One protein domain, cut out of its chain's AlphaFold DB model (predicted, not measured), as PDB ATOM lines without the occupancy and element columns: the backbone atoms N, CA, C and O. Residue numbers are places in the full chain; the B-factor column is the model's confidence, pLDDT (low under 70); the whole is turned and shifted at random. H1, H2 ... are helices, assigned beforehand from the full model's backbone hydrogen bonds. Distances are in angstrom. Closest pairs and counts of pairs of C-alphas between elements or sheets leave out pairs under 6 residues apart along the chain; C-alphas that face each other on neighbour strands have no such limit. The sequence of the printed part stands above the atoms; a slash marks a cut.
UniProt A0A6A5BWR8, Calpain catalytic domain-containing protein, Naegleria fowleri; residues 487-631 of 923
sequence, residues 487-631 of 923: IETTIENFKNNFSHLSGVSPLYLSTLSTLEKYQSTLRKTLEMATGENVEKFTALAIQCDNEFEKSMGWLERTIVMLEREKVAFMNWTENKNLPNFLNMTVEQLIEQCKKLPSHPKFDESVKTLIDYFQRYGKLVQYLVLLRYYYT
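What this domain is: This is residues 487 to 631 of the 923 residues of the protein "Calpain catalytic domain-containing protein" of Naegleria fowleri (UniProt A0A6A5BWR8). What is the shape? It is a loose rod of two lobes set end to end: in the longer one H1 lies alongside H2 while H3 and then H4 run back past it, and in the smaller one H5, H6 and H7 make a triangle. What is it built of? The 145 printed residues, all helix in class, have seven named helices, H1 to H7, and no named strand. The radius of gyration of the C-alphas is 20.9 A, and the spans are 72 by 26 by 23 A.

How they stand to each other: What touches the longest helix? H2, residues 506 to 527, forms hairpins with H1, residues 487 to 501, closest C-alphas Leu 501 and Tyr 508 at 6.5 A, and, with residues 522 to 526 alone, H3, residues 531 to 551, closest Leu 522 and Ala 541 at 5.9 A. H4, residues 553 to 570, completes an up and down bundle, H1, H2 and H4, each running against the one before. What joins the smaller group? H7, residues 620 to 631, touches H4 with residues 620 to 624 alone, closest C-alphas Glu 565 and Val 620 at 6.0 A. H6, residues 603 to 616, forms hairpins with H7 and with H5, residues 586 to 594, closest Ile 590 and Ile 610 at 5.6 A. Which backbones are fully paired? Every O i to N i+4 pair is within hydrogen-bond range in H2, H5, H6 and H7, against 9 of 11 in H1, 15 of 17 in H3 and 13 of 14 in H4.

Where its parts are: Where are the ends? C-alpha 487 is at (390.575, 457.897, 383.634) and C-alpha 631 at (413.971, 422.734, 379.701). How long are the longer helices? H2 and H3 each measure 30.9 A, and H4 26.1 A.

The domain as a whole: Which link is long? Residues 571 to 585, between H4 and H5; the printed part has no cut. Where is confidence low? Of 25 residues under 70, residues 567 to 578 form one run.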
ATOM      1  N   ILE A 487     390.399 458.895 384.691       90.62
ATOM      2  CA  ILE A 487     390.575 457.897 383.634       90.62
ATOM      3  C   ILE A 487     391.785 458.145 382.723       90.62
ATOM      4  O   ILE A 487     392.503 457.202 382.386       90.62
ATOM      5  N   GLU A 488     392.053 459.392 382.335       89.31
ATOM      6  CA  GLU A 488     393.168 459.694 381.428       89.31
ATOM      7  C   GLU A 488     394.518 459.480 382.124       89.31
ATOM      8  O   GLU A 488     395.444 458.926 381.530       89.31
ATOM      9  N   THR A 489     394.587 459.806 383.418       90.94
ATOM     10  CA  THR A 489     395.737 459.503 384.285       90.94
ATOM     11  C   THR A 489     395.927 457.993 384.467       90.94
ATOM     12  O   THR A 489     397.052 457.492 384.423       90.94
ATOM     13  N   THR A 490     394.837 457.237 384.615       92.50
ATOM     14  CA  THR A 490     394.872 455.771 384.724       92.50
ATOM     15  C   THR A 490     395.374 455.112 383.435       92.50
ATOM     16  O   THR A 490     396.194 454.197 383.507       92.50
ATOM     17  N   ILE A 491     394.969 455.596 382.255       93.50
ATOM     18  CA  ILE A 491     395.461 455.098 380.955       93.50
ATOM     19  C   ILE A 491     396.951 455.401 380.760       93.50
ATOM     20  O   ILE A 491     397.695 454.530 380.306       93.50
ATOM     21  N   GLU A 492     397.394 456.608 381.117       92.69
ATOM     22  CA  GLU A 492     398.803 457.017 381.075       92.69
ATOM     23  C   GLU A 492     399.671 456.089 381.942       92.69
ATOM     24  O   GLU A 492     400.607 455.458 381.444       92.69
ATOM     25  N   ASN A 493     399.298 455.905 383.213       91.88
ATOM     26  CA  ASN A 493     399.990 455.008 384.142       91.88
ATOM     27  C   ASN A 493     399.973 453.541 383.670       91.88
ATOM     28  O   ASN A 493     400.987 452.846 383.766       91.88
ATOM     29  N   PHE A 494     398.850 453.065 383.124       93.75
ATOM     30  CA  PHE A 494     398.719 451.699 382.614       93.75
ATOM     31  C   PHE A 494     399.646 451.434 381.417       93.75
ATOM     32  O   PHE A 494     400.364 450.431 381.398       93.75
ATOM     33  N   LYS A 495     399.697 452.354 380.443       92.94
ATOM     34  CA  LYS A 495     400.608 452.258 379.289       92.94
ATOM     35  C   LYS A 495     402.074 452.321 379.722       92.94
ATOM     36  O   LYS A 495     402.874 451.508 379.262       92.94
ATOM     37  N   ASN A 496     402.421 453.220 380.642       91.06
ATOM     38  CA  ASN A 496     403.789 453.341 381.152       91.06
ATOM     39  C   ASN A 496     404.264 452.052 381.849       91.06
ATOM     40  O   ASN A 496     405.382 451.603 381.605       91.06
ATOM     41  N   ASN A 497     403.407 451.404 382.645       87.19
ATOM     42  CA  ASN A 497     403.768 450.189 383.383       87.19
ATOM     43  C   ASN A 497     403.779 448.902 382.534       87.19
ATOM     44  O   ASN A 497     404.589 448.013 382.805       87.19
ATOM     45  N   PHE A 498     402.909 448.785 381.519       87.44
ATOM     46  CA  PHE A 498     402.647 447.508 380.825       87.44
ATOM     47  C   PHE A 498     402.838 447.518 379.299       87.44
ATOM     48  O   PHE A 498     402.636 446.487 378.663       87.44
ATOM     49  N   SER A 499     403.285 448.620 378.689       86.12
ATOM     50  CA  SER A 499     403.503 448.727 377.228       86.12
ATOM     51  C   SER A 499     404.390 447.635 376.610       86.12
ATOM     52  O   SER A 499     404.177 447.266 375.457       86.12
ATOM     53  N   HIS A 500     405.330 447.059 377.363       77.56
ATOM     54  CA  HIS A 500     406.160 445.928 376.923       77.56
ATOM     55  C   HIS A 500     405.377 444.611 376.726       77.56
ATOM     56  O   HIS A 500     405.881 443.699 376.077       77.56
ATOM     57  N   LEU A 501     404.147 444.509 377.247       76.81
ATOM     58  CA  LEU A 501     403.213 443.405 376.992       76.81
ATOM     59  C   LEU A 501     402.346 443.638 375.737       76.81
ATOM     60  O   LEU A 501     401.544 442.776 375.370       76.81
ATOM     61  N   SER A 502     402.488 444.783 375.057       80.06
ATOM     62  CA  SER A 502     401.763 445.085 373.819       80.06
ATOM     63  C   SER A 502     402.096 444.071 372.720       80.06
ATOM     64  O   SER A 502     403.262 443.801 372.443       80.06
ATOM     65  N   GLY A 503     401.069 443.472 372.113       71.19
ATOM     66  CA  GLY A 503     401.230 442.387 371.133       71.19
ATOM     67  C   GLY A 503     401.643 441.028 371.722       71.19
ATOM     68  O   GLY A 503     401.835 440.081 370.962       71.19
ATOM     69  N   VAL A 504     401.761 440.908 373.051       69.06
ATOM     70  CA  VAL A 504     402.131 439.661 373.753       69.06
ATOM     71  C   VAL A 504     401.041 439.222 374.735       69.06
ATOM     72  O   VAL A 504     400.763 438.033 374.856       69.06
ATOM     73  N   SER A 505     400.370 440.165 375.401       74.94
ATOM     74  CA  SER A 505     399.283 439.879 376.339       74.94
ATOM     75  C   SER A 505     397.912 440.290 375.780       74.94
ATOM     76  O   SER A 505     397.600 441.484 375.708       74.94
ATOM     77  N   PRO A 506     397.042 439.320 375.442       75.50
ATOM     78  CA  PRO A 506     395.611 439.553 375.253       75.50
ATOM     79  C   PRO A 506     394.941 440.265 376.439       75.50
ATOM     80  O   PRO A 506     394.010 441.047 376.233       75.50
ATOM     81  N   LEU A 507     395.418 440.047 377.672       79.31
ATOM     82  CA  LEU A 507     394.894 440.704 378.872       79.31
ATOM     83  C   LEU A 507     395.254 442.197 378.902       79.31
ATOM     84  O   LEU A 507     394.389 443.026 379.180       79.31
ATOM     85  N   TYR A 508     396.485 442.566 378.533       86.25
ATOM     86  CA  TYR A 508     396.880 443.968 378.359       86.25
ATOM     87  C   TYR A 508     396.036 444.655 377.278       86.25
ATOM     88  O   TYR A 508     395.497 445.734 377.510       86.25
ATOM     89  N   LEU A 509     395.873 444.010 376.115       84.94
ATOM     90  CA  LEU A 509     395.144 444.572 374.970       84.94
ATOM     91  C   LEU A 509     393.646 444.774 375.262       84.94
ATOM     92  O   LEU A 509     393.096 445.832 374.959       84.94
ATOM     93  N   SER A 510     392.988 443.790 375.880       85.88
ATOM     94  CA  SER A 510     391.570 443.883 376.275       85.88
ATOM     95  C   SER A 510     391.331 444.895 377.399       85.88
ATOM     96  O   SER A 510     390.364 445.659 377.342       85.88
ATOM     97  N   THR A 511     392.237 444.970 378.378       89.19
ATOM     98  CA  THR A 511     392.207 445.995 379.435       89.19
ATOM     99  C   THR A 511     392.366 447.391 378.854       89.19
ATOM    100  O   THR A 511     391.562 448.273 379.150       89.19
ATOM    101  N   LEU A 512     393.355 447.585 377.977       93.00
ATOM    102  CA  LEU A 512     393.599 448.868 377.332       93.00
ATOM    103  C   LEU A 512     392.389 449.314 376.499       93.00
ATOM    104  O   LEU A 512     391.903 450.424 376.688       93.00
ATOM    105  N   SER A 513     391.852 448.425 375.660       92.25
ATOM    106  CA  SER A 513     390.643 448.676 374.861       92.25
ATOM    107  C   SER A 513     389.431 449.040 375.734       92.25
ATOM    108  O   SER A 513     388.667 449.949 375.407       92.25
ATOM    109  N   THR A 514     389.286 448.397 376.898       91.56
ATOM    110  CA  THR A 514     388.230 448.720 377.872       91.56
ATOM    111  C   THR A 514     388.401 450.136 378.429       91.56
ATOM    112  O   THR A 514     387.444 450.909 378.425       91.56
ATOM    113  N   LEU A 515     389.612 450.515 378.853       92.81
ATOM    114  CA  LEU A 515     389.893 451.866 379.351       92.81
ATOM    115  C   LEU A 515     389.699 452.931 378.254       92.81
ATOM    116  O   LEU A 515     389.035 453.940 378.483       92.81
ATOM    117  N   GLU A 516     390.200 452.692 377.041       93.19
ATOM    118  CA  GLU A 516     390.044 453.608 375.900       93.19
ATOM    119  C   GLU A 516     388.570 453.760 375.475       93.19
ATOM    120  O   GLU A 516     388.150 454.851 375.078       93.19
ATOM    121  N   LYS A 517     387.736 452.723 375.648       91.50
ATOM    122  CA  LYS A 517     386.277 452.816 375.465       91.50
ATOM    123  C   LYS A 517     385.631 453.764 376.480       91.50
ATOM    124  O   LYS A 517     384.841 454.617 376.076       91.50
ATOM    125  N   TYR A 518     385.968 453.662 377.769       89.38
ATOM    126  CA  TYR A 518     385.474 454.607 378.782       89.38
ATOM    127  C   TYR A 518     385.978 456.042 378.506       89.38
ATOM    128  O   TYR A 518     385.196 456.989 378.606       89.38
ATOM    129  N   GLN A 519     387.234 456.215 378.072       91.56
ATOM    130  CA  GLN A 519     387.787 457.523 377.685       91.56
ATOM    131  C   GLN A 519     387.051 458.118 376.472       91.56
ATOM    132  O   GLN A 519     386.775 459.317 376.447       91.56
ATOM    133  N   SER A 520     386.683 457.293 375.484       90.50
ATOM    134  CA  SER A 520     385.863 457.721 374.343       90.50
ATOM    135  C   SER A 520     384.475 458.198 374.780       90.50
ATOM    136  O   SER A 520     384.002 459.212 374.270       90.50
ATOM    137  N   THR A 521     383.839 457.519 375.740       87.81
ATOM    138  CA  THR A 521     382.556 457.959 376.316       87.81
ATOM    139  C   THR A 521     382.695 459.322 376.993       87.81
ATOM    140  O   THR A 521     381.939 460.231 376.661       87.81
ATOM    141  N   LEU A 522     383.695 459.497 377.868       89.56
ATOM    142  CA  LEU A 522     383.948 460.773 378.550       89.56
ATOM    143  C   LEU A 522     384.177 461.921 377.554       89.56
ATOM    144  O   LEU A 522     383.565 462.979 377.680       89.56
ATOM    145  N   ARG A 523     385.019 461.704 376.534       88.62
ATOM    146  CA  ARG A 523     385.310 462.713 375.504       88.62
ATOM    147  C   ARG A 523     384.066 463.096 374.703       88.62
ATOM    148  O   ARG A 523     383.810 464.284 374.560       88.62
ATOM    149  N   LYS A 524     383.221 462.134 374.315       89.44
ATOM    150  CA  LYS A 524     381.924 462.415 373.668       89.44
ATOM    151  C   LYS A 524     380.983 463.225 374.560       89.44
ATOM    152  O   LYS A 524     380.330 464.145 374.081       89.44
ATOM    153  N   THR A 525     380.927 462.937 375.862       88.19
ATOM    154  CA  THR A 525     380.137 463.747 376.805       88.19
ATOM    155  C   THR A 525     380.663 465.184 376.896       88.19
ATOM    156  O   THR A 525     379.866 466.115 376.957       88.19
ATOM    157  N   LEU A 526     381.981 465.391 376.831       87.19
ATOM    158  CA  LEU A 526     382.593 466.725 376.796       87.19
ATOM    159  C   LEU A 526     382.391 467.444 375.448       87.19
ATOM    160  O   LEU A 526     382.145 468.643 375.437       87.19
ATOM    161  N   GLU A 527     382.406 466.728 374.322       88.81
ATOM    162  CA  GLU A 527     382.055 467.263 372.993       88.81
ATOM    163  C   GLU A 527     380.590 467.746 372.938       88.81
ATOM    164  O   GLU A 527     380.278 468.740 372.281       88.81
ATOM    165  N   MET A 528     379.689 467.096 373.684       87.06
ATOM    166  CA  MET A 528     378.293 467.528 373.849       87.06
ATOM    167  C   MET A 528     378.124 468.737 374.788       87.06
ATOM    168  O   MET A 528     377.064 469.365 374.779       87.06
ATOM    169  N   ALA A 529     379.142 469.111 375.572       86.06
ATOM    170  CA  ALA A 529     379.112 470.262 376.476       86.06
ATOM    171  C   ALA A 529     379.323 471.588 375.719       86.06
ATOM    172  O   ALA A 529     380.314 472.290 375.909       86.06
ATOM    173  N   THR A 530     378.371 471.938 374.851       85.69
ATOM    174  CA  THR A 530     378.388 473.153 374.022       85.69
ATOM    175  C   THR A 530     377.076 473.942 374.114       85.69
ATOM    176  O   THR A 530     376.012 473.405 374.445       85.69
ATOM    177  N   GLY A 531     377.156 475.253 373.858       85.25
ATOM    178  CA  GLY A 531     376.017 476.173 373.926       85.25
ATOM    179  C   GLY A 531     375.331 476.177 375.297       85.25
ATOM    180  O   GLY A 531     375.985 476.192 376.336       85.25
ATOM    181  N   GLU A 532     374.002 476.117 375.298       80.88
ATOM    182  CA  GLU A 532     373.173 476.101 376.515       80.88
ATOM    183  C   GLU A 532     373.347 474.827 377.369       80.88
ATOM    184  O   GLU A 532     372.918 474.789 378.519       80.88
ATOM    185  N   ASN A 533     373.994 473.777 376.846       82.56
ATOM    186  CA  ASN A 533     374.118 472.484 377.529       82.56
ATOM    187  C   ASN A 533     375.460 472.279 378.262       82.56
ATOM    188  O   ASN A 533     375.674 471.206 378.834       82.56
ATOM    189  N   VAL A 534     376.356 473.279 378.264       87.25
ATOM    190  CA  VAL A 534     377.714 473.191 378.848       87.25
ATOM    191  C   VAL A 534     377.685 472.677 380.287       87.25
ATOM    192  O   VAL A 534     378.368 471.704 380.596       87.25
ATOM    193  N   GLU A 535     376.884 473.281 381.166       83.31
ATOM    194  CA  GLU A 535     376.851 472.911 382.588       83.31
ATOM    195  C   GLU A 535     376.344 471.478 382.788       83.31
ATOM    196  O   GLU A 535     376.962 470.686 383.499       83.31
ATOM    197  N   LYS A 536     375.261 471.116 382.089       87.12
ATOM    198  CA  LYS A 536     374.607 469.805 382.172       87.12
ATOM    199  C   LYS A 536     375.537 468.663 381.760       87.12
ATOM    200  O   LYS A 536     375.652 467.677 382.485       87.12
ATOM    201  N   PHE A 537     376.208 468.784 380.613       88.00
ATOM    202  CA  PHE A 537     377.120 467.737 380.147       88.00
ATOM    203  C   PHE A 537     378.477 467.767 380.862       88.00
ATOM    204  O   PHE A 537     379.057 466.708 381.071       88.00
ATOM    205  N   THR A 538     378.944 468.926 381.341       86.94
ATOM    206  CA  THR A 538     380.136 468.993 382.209       86.94
ATOM    207  C   THR A 538     379.886 468.292 383.548       86.94
ATOM    208  O   THR A 538     380.721 467.505 383.995       86.94
ATOM    209  N   ALA A 539     378.720 468.506 384.165       85.62
ATOM    210  CA  ALA A 539     378.309 467.797 385.376       85.62
ATOM    211  C   ALA A 539     378.191 466.280 385.138       85.62
ATOM    212  O   ALA A 539     378.677 465.496 385.953       85.62
ATOM    213  N   LEU A 540     377.628 465.863 383.996       88.31
ATOM    214  CA  LEU A 540     377.558 464.450 383.612       88.31
ATOM    215  C   LEU A 540     378.951 463.837 383.380       88.31
ATOM    216  O   LEU A 540     379.207 462.735 383.848       88.31
ATOM    217  N   ALA A 541     379.875 464.550 382.730       88.69
ATOM    218  CA  ALA A 541     381.257 464.105 382.540       88.69
ATOM    219  C   ALA A 541     381.995 463.922 383.881       88.69
ATOM    220  O   ALA A 541     382.672 462.914 384.085       88.69
ATOM    221  N   ILE A 542     381.805 464.853 384.826       88.44
ATOM    222  CA  ILE A 542     382.309 464.739 386.205       88.44
ATOM    223  C   ILE A 542     381.696 463.527 386.913       88.44
ATOM    224  O   ILE A 542     382.423 462.777 387.561       88.44
ATOM    225  N   GLN A 543     380.392 463.288 386.760       88.19
ATOM    226  CA  GLN A 543     379.750 462.093 387.305       88.19
ATOM    227  C   GLN A 543     380.347 460.811 386.700       88.19
ATOM    228  O   GLN A 543     380.687 459.900 387.448       88.19
ATOM    229  N   CYS A 544     380.548 460.741 385.381       85.81
ATOM    230  CA  CYS A 544     381.127 459.571 384.717       85.81
ATOM    231  C   CYS A 544     382.568 459.258 385.163       85.81
ATOM    232  O   CYS A 544     382.884 458.088 385.368       85.81
ATOM    233  N   ASP A 545     383.426 460.267 385.341       89.81
ATOM    234  CA  ASP A 545     384.805 460.088 385.835       89.81
ATOM    235  C   ASP A 545     384.818 459.638 387.312       89.81
ATOM    236  O   ASP A 545     385.542 458.713 387.676       89.81
ATOM    237  N   ASN A 546     383.933 460.203 388.143       87.38
ATOM    238  CA  ASN A 546     383.775 459.805 389.546       87.38
ATOM    239  C   ASN A 546     383.181 458.378 389.700       87.38
ATOM    240  O   ASN A 546     383.556 457.651 390.619       87.38
ATOM    241  N   GLU A 547     382.251 457.948 388.836       86.44
ATOM    242  CA  GLU A 547     381.731 456.565 388.841       86.44
ATOM    243  C   GLU A 547     382.733 455.560 388.241       86.44
ATOM    244  O   GLU A 547     382.773 454.400 388.663       86.44
ATOM    245  N   PHE A 548     383.591 455.989 387.307       88.31
ATOM    246  CA  PHE A 548     384.741 455.194 386.867       88.31
ATOM    247  C   PHE A 548     385.702 454.939 388.037       88.31
ATOM    248  O   PHE A 548     386.015 453.783 388.311       88.31
ATOM    249  N   GLU A 549     386.093 455.981 388.778       85.94
ATOM    250  CA  GLU A 549     386.975 455.878 389.952       85.94
ATOM    251  C   GLU A 549     386.434 454.875 390.991       85.94
ATOM    252  O   GLU A 549     387.124 453.923 391.360       85.94
ATOM    253  N   LYS A 550     385.153 454.997 391.372       86.12
ATOM    254  CA  LYS A 550     384.475 454.060 392.293       86.12
ATOM    255  C   LYS A 550     384.434 452.609 391.805       86.12
ATOM    256  O   LYS A 550     384.294 451.701 392.621       86.12
ATOM    257  N   SER A 551     384.499 452.374 390.493       83.12
ATOM    258  CA  SER A 551     384.366 451.040 389.894       83.12
ATOM    259  C   SER A 551     385.702 450.390 389.508       83.12
ATOM    260  O   SER A 551     385.699 449.272 388.995       83.12
ATOM    261  N   MET A 552     386.851 451.005 389.822       80.81
ATOM    262  CA  MET A 552     388.192 450.521 389.437       80.81
ATOM    263  C   MET A 552     388.604 449.137 389.986       80.81
ATOM    264  O   MET A 552     389.581 448.571 389.495       80.81
ATOM    265  N   GLY A 553     387.868 448.526 390.922       76.06
ATOM    266  CA  GLY A 553     388.226 447.230 391.528       76.06
ATOM    267  C   GLY A 553     388.325 446.032 390.561       76.06
ATOM    268  O   GLY A 553     388.837 444.977 390.938       76.06
ATOM    269  N   TRP A 554     387.862 446.147 389.308       83.69
ATOM    270  CA  TRP A 554     388.181 445.166 388.257       83.69
ATOM    271  C   TRP A 554     389.608 445.340 387.716       83.69
ATOM    272  O   TRP A 554     390.298 444.347 387.490       83.69
ATOM    273  N   LEU A 555     390.066 446.585 387.558       85.25
ATOM    274  CA  LEU A 555     391.383 446.925 387.029       85.25
ATOM    275  C   LEU A 555     392.493 446.523 388.004       85.25
ATOM    276  O   LEU A 555     393.516 446.014 387.564       85.25
ATOM    277  N   GLU A 556     392.277 446.672 389.313       78.94
ATOM    278  CA  GLU A 556     393.225 446.232 390.351       78.94
ATOM    279  C   GLU A 556     393.558 444.737 390.230       78.94
ATOM    280  O   GLU A 556     394.729 444.349 390.202       78.94
ATOM    281  N   ARG A 557     392.529 443.889 390.075       72.25
ATOM    282  CA  ARG A 557     392.700 442.440 389.872       72.25
ATOM    283  C   ARG A 557     393.481 442.145 388.590       72.25
ATOM    284  O   ARG A 557     394.378 441.303 388.601       72.25
ATOM    285  N   THR A 558     393.192 442.870 387.513       78.75
ATOM    286  CA  THR A 558     393.910 442.727 386.243       78.75
ATOM    287  C   THR A 558     395.361 443.210 386.326       78.75
ATOM    288  O   THR A 558     396.247 442.555 385.784       78.75
ATOM    289  N   ILE A 559     395.650 444.286 387.062       82.25
ATOM    290  CA  ILE A 559     397.015 444.771 387.318       82.25
ATOM    291  C   ILE A 559     397.841 443.705 388.054       82.25
ATOM    292  O   ILE A 559     398.977 443.451 387.664       82.25
ATOM    293  N   VAL A 560     397.270 443.003 389.041       72.19
ATOM    294  CA  VAL A 560     397.954 441.883 389.723       72.19
ATOM    295  C   VAL A 560     398.294 440.738 388.758       72.19
ATOM    296  O   VAL A 560     399.341 440.104 388.899       72.19
ATOM    297  N   MET A 561     397.451 440.468 387.757       67.75
ATOM    298  CA  MET A 561     397.749 439.480 386.711       67.75
ATOM    299  C   MET A 561     398.831 439.982 385.740       67.75
ATOM    300  O   MET A 561     399.758 439.240 385.421       67.75
ATOM    301  N   LEU A 562     398.774 441.251 385.334       77.81
ATOM    302  CA  LEU A 562     399.733 441.854 384.405       77.81
ATOM    303  C   LEU A 562     401.123 442.064 385.023       77.81
ATOM    304  O   LEU A 562     402.118 441.899 384.323       77.81
ATOM    305  N   GLU A 563     401.237 442.330 386.328       75.19
ATOM    306  CA  GLU A 563     402.530 442.311 387.033       75.19
ATOM    307  C   GLU A 563     403.157 440.904 387.032       75.19
ATOM    308  O   GLU A 563     404.368 440.770 386.849       75.19
ATOM    309  N   ARG A 564     402.355 439.831 387.143       65.75
ATOM    310  CA  ARG A 564     402.859 438.447 387.011       65.75
ATOM    311  C   ARG A 564     403.363 438.166 385.591       65.75
ATOM    312  O   ARG A 564     404.432 437.577 385.434       65.75
ATOM    313  N   GLU A 565     402.640 438.618 384.566       71.31
ATOM    314  CA  GLU A 565     403.060 438.504 383.159       71.31
ATOM    315  C   GLU A 565     404.335 439.313 382.868       71.31
ATOM    316  O   GLU A 565     405.264 438.800 382.249       71.31
ATOM    317  N   LYS A 566     404.434 440.539 383.388       72.12
ATOM    318  CA  LYS A 566     405.620 441.409 383.338       72.12
ATOM    319  C   LYS A 566     406.845 440.767 383.996       72.12
ATOM    320  O   LYS A 566     407.917 440.733 383.393       72.12
ATOM    321  N   VAL A 567     406.701 440.191 385.193       67.31
ATOM    322  CA  VAL A 567     407.789 439.453 385.866       67.31
ATOM    323  C   VAL A 567     408.209 438.223 385.055       67.31
ATOM    324  O   VAL A 567     409.405 437.964 384.906       67.31
ATOM    325  N   ALA A 568     407.262 437.478 384.481       64.38
ATOM    326  CA  ALA A 568     407.577 436.363 383.591       64.38
ATOM    327  C   ALA A 568     408.330 436.822 382.325       64.38
ATOM    328  O   ALA A 568     409.373 436.256 382.000       64.38
ATOM    329  N   PHE A 569     407.866 437.887 381.671       68.31
ATOM    330  CA  PHE A 569     408.471 438.477 380.473       68.31
ATOM    331  C   PHE A 569     409.902 438.991 380.716       68.31
ATOM    332  O   PHE A 569     410.802 438.741 379.914       68.31
ATOM    333  N   MET A 570     410.164 439.660 381.842       65.56
ATOM    334  CA  MET A 570     411.505 440.186 382.153       65.56
ATOM    335  C   MET A 570     412.528 439.082 382.471       65.56
ATOM    336  O   MET A 570     413.718 439.229 382.177       65.56
ATOM    337  N   ASN A 571     412.068 437.947 383.007       61.22
ATOM    338  CA  ASN A 571     412.898 436.765 383.260       61.22
ATOM    339  C   ASN A 571     413.337 436.022 381.984       61.22
ATOM    340  O   ASN A 571     414.193 435.143 382.055       61.22
ATOM    341  N   TRP A 572     412.750 436.350 380.833       63.25
ATOM    342  CA  TRP A 572     412.773 435.511 379.636       63.25
ATOM    343  C   TRP A 572     413.804 435.895 378.565       63.25
ATOM    344  O   TRP A 572     414.109 435.090 377.690       63.25
ATOM    345  N   THR A 573     414.315 437.125 378.576       55.81
ATOM    346  CA  THR A 573     414.826 437.759 377.345       55.81
ATOM    347  C   THR A 573     416.272 437.442 376.926       55.81
ATOM    348  O   THR A 573     416.672 437.895 375.857       55.81
ATOM    349  N   GLU A 574     417.074 436.698 377.705       53.75
ATOM    350  CA  GLU A 574     418.543 436.624 377.487       53.75
ATOM    351  C   GLU A 574     419.209 435.232 377.608       53.75
ATOM    352  O   GLU A 574     420.441 435.155 377.628       53.75
ATOM    353  N   ASN A 575     418.477 434.108 377.649       56.78
ATOM    354  CA  ASN A 575     419.152 432.800 377.667       56.78
ATOM    355  C   ASN A 575     419.602 432.352 376.261       56.78
ATOM    356  O   ASN A 575     418.786 432.047 375.396       56.78
ATOM    357  N   LYS A 576     420.922 432.252 376.054       58.19
ATOM    358  CA  LYS A 576     421.552 431.849 374.780       58.19
ATOM    359  C   LYS A 576     421.424 430.352 374.444       58.19
ATOM    360  O   LYS A 576     421.706 429.966 373.315       58.19
ATOM    361  N   ASN A 577     421.040 429.509 375.407       57.00
ATOM    362  CA  ASN A 577     420.985 428.046 375.269       57.00
ATOM    363  C   ASN A 577     419.585 427.504 374.923       57.00
ATOM    364  O   ASN A 577     419.452 426.298 374.656       57.00
ATOM    365  N   LEU A 578     418.569 428.378 374.942       63.66
ATOM    366  CA  LEU A 578     417.192 428.111 374.530       63.66
ATOM    367  C   LEU A 578     416.832 428.882 373.245       63.66
ATOM    368  O   LEU A 578     417.443 429.911 372.954       63.66
ATOM    369  N   PRO A 579     415.818 428.436 372.483       71.19
ATOM    370  CA  PRO A 579     415.241 429.246 371.416       71.19
ATOM    371  C   PRO A 579     414.616 430.529 371.984       71.19
ATOM    372  O   PRO A 579     413.916 430.483 372.996       71.19
ATOM    373  N   ASN A 580     414.797 431.674 371.316       74.25
ATOM    374  CA  ASN A 580     414.116 432.913 371.708       74.25
ATOM    375  C   ASN A 580     412.641 432.885 371.266       74.25
ATOM    376  O   ASN A 580     412.244 433.502 370.276       74.25
ATOM    377  N   PHE A 581     411.831 432.165 372.038       76.12
ATOM    378  CA  PHE A 581     410.383 432.054 371.896       76.12
ATOM    379  C   PHE A 581     409.666 433.429 371.918       76.12
ATOM    380  O   PHE A 581     408.624 433.593 371.285       76.12
ATOM    381  N   LEU A 582     410.231 434.455 372.575       73.00
ATOM    382  CA  LEU A 582     409.669 435.815 372.565       73.00
ATOM    383  C   LEU A 582     409.881 436.565 371.242       73.00
ATOM    384  O   LEU A 582     409.122 437.492 370.967       73.00
ATOM    385  N   ASN A 583     410.792 436.124 370.373       75.00
ATOM    386  CA  ASN A 583     410.941 436.664 369.015       75.00
ATOM    387  C   ASN A 583     410.220 435.822 367.941       75.00
ATOM    388  O   ASN A 583     410.193 436.223 366.782       75.00
ATOM    389  N   MET A 584     409.612 434.689 368.308       80.69
ATOM    390  CA  MET A 584     408.892 433.812 367.373       80.69
ATOM    391  C   MET A 584     407.458 434.281 367.092       80.69
ATOM    392  O   MET A 584     406.814 434.883 367.956       80.69
ATOM    393  N   THR A 585     406.929 433.975 365.906       84.56
ATOM    394  CA  THR A 585     405.488 434.089 365.612       84.56
ATOM    395  C   THR A 585     404.689 432.954 366.271       84.56
ATOM    396  O   THR A 585     405.270 431.994 366.780       84.56
ATOM    397  N   VAL A 586     403.354 433.030 366.263       83.62
ATOM    398  CA  VAL A 586     402.484 431.967 366.809       83.62
ATOM    399  C   VAL A 586     402.682 430.650 366.046       83.62
ATOM    400  O   VAL A 586     402.781 429.584 366.649       83.62
ATOM    401  N   GLU A 587     402.847 430.723 364.728       86.38
ATOM    402  CA  GLU A 587     403.087 429.577 363.848       86.38
ATOM    403  C   GLU A 587     404.449 428.943 364.145       86.38
ATOM    404  O   GLU A 587     404.548 427.725 364.259       86.38
ATOM    405  N   GLN A 588     405.488 429.766 364.334       86.62
ATOM    406  CA  GLN A 588     406.827 429.309 364.715       86.62
ATOM    407  C   GLN A 588     406.846 428.680 366.112       86.62
ATOM    408  O   GLN A 588     407.523 427.673 366.309       86.62
ATOM    409  N   LEU A 589     406.083 429.220 367.070       85.00
ATOM    410  CA  LEU A 589     405.905 428.617 368.394       85.00
ATOM    411  C   LEU A 589     405.244 427.242 368.280       85.00
ATOM    412  O   LEU A 589     405.796 426.265 368.779       85.00
ATOM    413  N   ILE A 590     404.130 427.133 367.552       87.00
ATOM    414  CA  ILE A 590     403.454 425.854 367.271       87.00
ATOM    415  C   ILE A 590     404.394 424.875 366.544       87.00
ATOM    416  O   ILE A 590     404.357 423.673 366.805       87.00
ATOM    417  N   GLU A 591     405.267 425.360 365.660       87.25
ATOM    418  CA  GLU A 591     406.277 424.539 364.991       87.25
ATOM    419  C   GLU A 591     407.364 424.040 365.962       87.25
ATOM    420  O   GLU A 591     407.737 422.870 365.890       87.25
ATOM    421  N   GLN A 592     407.829 424.861 366.917       83.31
ATOM    422  CA  GLN A 592     408.691 424.380 368.008       83.31
ATOM    423  C   GLN A 592     407.971 423.324 368.851       83.31
ATOM    424  O   GLN A 592     408.571 422.306 369.180       83.31
ATOM    425  N   CYS A 593     406.682 423.518 369.145       82.88
ATOM    426  CA  CYS A 593     405.889 422.561 369.918       82.88
ATOM    427  C   CYS A 593     405.794 421.199 369.218       82.88
ATOM    428  O   CYS A 593     405.936 420.163 369.856       82.88
ATOM    429  N   LYS A 594     405.636 421.192 367.889       85.25
ATOM    430  CA  LYS A 594     405.636 419.975 367.056       85.25
ATOM    431  C   LYS A 594     407.020 419.324 366.898       85.25
ATOM    432  O   LYS A 594     407.090 418.178 366.467       85.25
ATOM    433  N   LYS A 595     408.105 420.038 367.218       82.00
ATOM    434  CA  LYS A 595     409.495 419.535 367.217       82.00
ATOM    435  C   LYS A 595     409.934 418.978 368.576       82.00
ATOM    436  O   LYS A 595     411.029 418.428 368.677       82.00
ATOM    437  N   LEU A 596     409.110 419.122 369.614       73.62
ATOM    438  CA  LEU A 596     409.344 418.495 370.911       73.62
ATOM    439  C   LEU A 596     409.218 416.964 370.781       73.62
ATOM    440  O   LEU A 596     408.300 416.495 370.107       73.62
ATOM    441  N   PRO A 597     410.090 416.175 371.432       68.12
ATOM    442  CA  PRO A 597     409.935 414.727 371.508       68.12
ATOM    443  C   PRO A 597     408.556 414.313 372.036       68.12
ATOM    444  O   PRO A 597     408.175 414.693 373.147       68.12
ATOM    445  N   SER A 598     407.841 413.513 371.243       62.62
ATOM    446  CA  SER A 598     406.592 412.865 371.644       62.62
ATOM    447  C   SER A 598     406.857 411.838 372.739       62.62
ATOM    448  O   SER A 598     407.737 410.984 372.593       62.62
ATOM    449  N   HIS A 599     406.092 411.905 373.819       62.50
ATOM    450  CA  HIS A 599     406.193 410.999 374.953       62.50
ATOM    451  C   HIS A 599     404.844 410.972 375.691       62.50
ATOM    452  O   HIS A 599     404.378 412.040 376.097       62.50
ATOM    453  N   PRO A 600     404.241 409.797 375.978       70.12
ATOM    454  CA  PRO A 600     402.852 409.708 376.448       70.12
ATOM    455  C   PRO A 600     402.507 410.565 377.675       70.12
ATOM    456  O   PRO A 600     401.429 411.145 377.736       70.12
ATOM    457  N   LYS A 601     403.448 410.725 378.621       58.09
ATOM    458  CA  LYS A 601     403.316 411.599 379.812       58.09
ATOM    459  C   LYS A 601     403.085 413.089 379.490       58.09
ATOM    460  O   LYS A 601     402.723 413.854 380.377       58.09
ATOM    461  N   PHE A 602     403.374 413.517 378.264       62.34
ATOM    462  CA  PHE A 602     403.525 414.919 377.887       62.34
ATOM    463  C   PHE A 602     402.775 415.313 376.600       62.34
ATOM    464  O   PHE A 602     402.508 416.498 376.398       62.34
ATOM    465  N   ASP A 603     402.391 414.350 375.753       71.69
ATOM    466  CA  ASP A 603     401.720 414.605 374.466       71.69
ATOM    467  C   ASP A 603     400.403 415.387 374.610       71.69
ATOM    468  O   ASP A 603     400.052 416.185 373.739       71.69
ATOM    469  N   GLU A 604     399.669 415.185 375.708       73.81
ATOM    470  CA  GLU A 604     398.485 415.984 376.037       73.81
ATOM    471  C   GLU A 604     398.854 417.441 376.329       73.81
ATOM    472  O   GLU A 604     398.307 418.344 375.702       73.81
ATOM    473  N   SER A 605     399.853 417.682 377.183       69.69
ATOM    474  CA  SER A 605     400.328 419.035 377.492       69.69
ATOM    475  C   SER A 605     400.805 419.786 376.242       69.69
ATOM    476  O   SER A 605     400.557 420.985 376.134       69.69
ATOM    477  N   VAL A 606     401.426 419.101 375.269       78.88
ATOM    478  CA  VAL A 606     401.790 419.699 373.968       78.88
ATOM    479  C   VAL A 606     400.553 420.049 373.141       78.88
ATOM    480  O   VAL A 606     400.488 421.151 372.601       78.88
ATOM    481  N   LYS A 607     399.557 419.155 373.050       83.69
ATOM    482  CA  LYS A 607     398.295 419.426 372.334       83.69
ATOM    483  C   LYS A 607     397.562 420.620 372.943       83.69
ATOM    484  O   LYS A 607     397.207 421.539 372.212       83.69
ATOM    485  N   THR A 608     397.403 420.636 374.266       80.94
ATOM    486  CA  THR A 608     396.813 421.741 375.032       80.94
ATOM    487  C   THR A 608     397.540 423.057 374.767       80.94
ATOM    488  O   THR A 608     396.911 424.070 374.492       80.94
ATOM    489  N   LEU A 609     398.871 423.052 374.799       79.44
ATOM    490  CA  LEU A 609     399.689 424.247 374.597       79.44
ATOM    491  C   LEU A 609     399.667 424.754 373.140       79.44
ATOM    492  O   LEU A 609     399.648 425.965 372.918       79.44
ATOM    493  N   ILE A 610     399.591 423.857 372.151       84.25
ATOM    494  CA  ILE A 610     399.346 424.213 370.744       84.25
ATOM    495  C   ILE A 610     397.953 424.832 370.575       84.25
ATOM    496  O   ILE A 610     397.844 425.905 369.986       84.25
ATOM    497  N   ASP A 611     396.908 424.203 371.116       83.19
ATOM    498  CA  ASP A 611     395.526 424.697 371.060       83.19
ATOM    499  C   ASP A 611     395.390 426.079 371.723       83.19
ATOM    500  O   ASP A 611     394.807 426.998 371.145       83.19
ATOM    501  N   TYR A 612     396.034 426.285 372.875       79.94
ATOM    502  CA  TYR A 612     396.098 427.588 373.532       79.94
ATOM    503  C   TYR A 612     396.821 428.652 372.689       79.94
ATOM    504  O   TYR A 612     396.313 429.769 372.570       79.94
ATOM    505  N   PHE A 613     397.951 428.329 372.043       82.25
ATOM    506  CA  PHE A 613     398.593 429.255 371.101       82.25
ATOM    507  C   PHE A 613     397.714 429.549 369.873       82.25
ATOM    508  O   PHE A 613     397.707 430.680 369.395       82.25
ATOM    509  N   GLN A 614     396.943 428.575 369.378       81.44
ATOM    510  CA  GLN A 614     396.022 428.769 368.252       81.44
ATOM    511  C   GLN A 614     394.809 429.642 368.615       81.44
ATOM    512  O   GLN A 614     394.392 430.463 367.800       81.44
ATOM    513  N   ARG A 615     394.245 429.488 369.821       76.44
ATOM    514  CA  ARG A 615     393.039 430.216 370.264       76.44
ATOM    515  C   ARG A 615     393.321 431.605 370.840       76.44
ATOM    516  O   ARG A 615     392.522 432.513 370.633       76.44
ATOM    517  N   TYR A 616     394.422 431.770 371.574       70.94
ATOM    518  CA  TYR A 616     394.718 432.988 372.349       70.94
ATOM    519  C   TYR A 616     396.022 433.675 371.924       70.94
ATOM    520  O   TYR A 616     396.407 434.695 372.501       70.94
ATOM    521  N   GLY A 617     396.716 433.140 370.916       74.88
ATOM    522  CA  GLY A 617     397.991 433.673 370.459       74.88
ATOM    523  C   GLY A 617     399.087 433.557 371.520       74.88
ATOM    524  O   GLY A 617     399.141 432.624 372.317       74.88
ATOM    525  N   LYS A 618     400.000 434.528 371.519       74.00
ATOM    526  CA  LYS A 618     401.304 434.476 372.196       74.00
ATOM    527  C   LYS A 618     401.268 434.823 373.700       74.00
ATOM    528  O   LYS A 618     402.178 435.476 374.202       74.00
ATOM    529  N   LEU A 619     400.235 434.383 374.426       72.62
ATOM    530  CA  LEU A 619     400.080 434.681 375.856       72.62
ATOM    531  C   LEU A 619     401.302 434.210 376.674       72.62
ATOM    532  O   LEU A 619     401.772 433.074 376.535       72.62
ATOM    533  N   VAL A 620     401.780 435.078 377.572       70.19
ATOM    534  CA  VAL A 620     403.003 434.880 378.375       70.19
ATOM    535  C   VAL A 620     402.962 433.585 379.200       70.19
ATOM    536  O   VAL A 620     403.980 432.921 379.355       70.19
ATOM    537  N   GLN A 621     401.795 433.169 379.682       66.31
ATOM    538  CA  GLN A 621     401.597 431.964 380.487       66.31
ATOM    539  C   GLN A 621     401.872 430.676 379.683       66.31
ATOM    540  O   GLN A 621     402.541 429.771 380.186       66.31
ATOM    541  N   TYR A 622     401.419 430.600 378.424       76.19
ATOM    542  CA  TYR A 622     401.677 429.447 377.545       76.19
ATOM    543  C   TYR A 622     403.098 429.470 376.984       76.19
ATOM    544  O   TYR A 622     403.729 428.424 376.852       76.19
ATOM    545  N   LEU A 623     403.652 430.664 376.762       74.19
ATOM    546  CA  LEU A 623     405.086 430.832 376.560       74.19
ATOM    547  C   LEU A 623     405.876 430.221 377.733       74.19
ATOM    548  O   LEU A 623     406.687 429.323 377.512       74.19
ATOM    549  N   VAL A 624     405.605 430.631 378.979       69.50
ATOM    550  CA  VAL A 624     406.262 430.122 380.199       69.50
ATOM    551  C   VAL A 624     406.183 428.595 380.307       69.50
ATOM    552  O   VAL A 624     407.214 427.958 380.535       69.50
ATOM    553  N   LEU A 625     405.009 428.006 380.052       71.12
ATOM    554  CA  LEU A 625     404.828 426.553 379.938       71.12
ATOM    555  C   LEU A 625     405.753 425.920 378.881       71.12
ATOM    556  O   LEU A 625     406.422 424.933 379.187       71.12
ATOM    557  N   LEU A 626     405.844 426.489 377.671       76.38
ATOM    558  CA  LEU A 626     406.710 425.981 376.598       76.38
ATOM    559  C   LEU A 626     408.189 425.994 377.005       76.38
ATOM    560  O   LEU A 626     408.893 425.012 376.774       76.38
ATOM    561  N   ARG A 627     408.665 427.073 377.642       73.50
ATOM    562  CA  ARG A 627     410.044 427.151 378.158       73.50
ATOM    563  C   ARG A 627     410.301 426.067 379.193       73.50
ATOM    564  O   ARG A 627     411.300 425.366 379.060       73.50
ATOM    565  N   TYR A 628     409.412 425.900 380.178       68.94
ATOM    566  CA  TYR A 628     409.569 424.844 381.179       68.94
ATOM    567  C   TYR A 628     409.609 423.464 380.526       68.94
ATOM    568  O   TYR A 628     410.588 422.752 380.722       68.94
ATOM    569  N   TYR A 629     408.639 423.140 379.670       72.94
ATOM    570  CA  TYR A 629     408.591 421.880 378.927       72.94
ATOM    571  C   TYR A 629     409.899 421.619 378.155       72.94
ATOM    572  O   TYR A 629     410.492 420.541 378.247       72.94
ATOM    573  N   TYR A 630     410.384 422.619 377.411       73.62
ATOM    574  CA  TYR A 630     411.619 422.522 376.633       73.62
ATOM    575  C   TYR A 630     412.841 422.297 377.546       73.62
ATOM    576  O   TYR A 630     413.684 421.447 377.250       73.62
ATOM    577  N   THR A 631     412.923 422.988 378.692       69.44
ATOM    578  CA  THR A 631     413.971 422.734 379.701       69.44
ATOM    579  C   THR A 631     413.870 421.343 380.333       69.44
ATOM    580  O   THR A 631     414.912 420.724 380.553       69.44
TER     581      THR A 631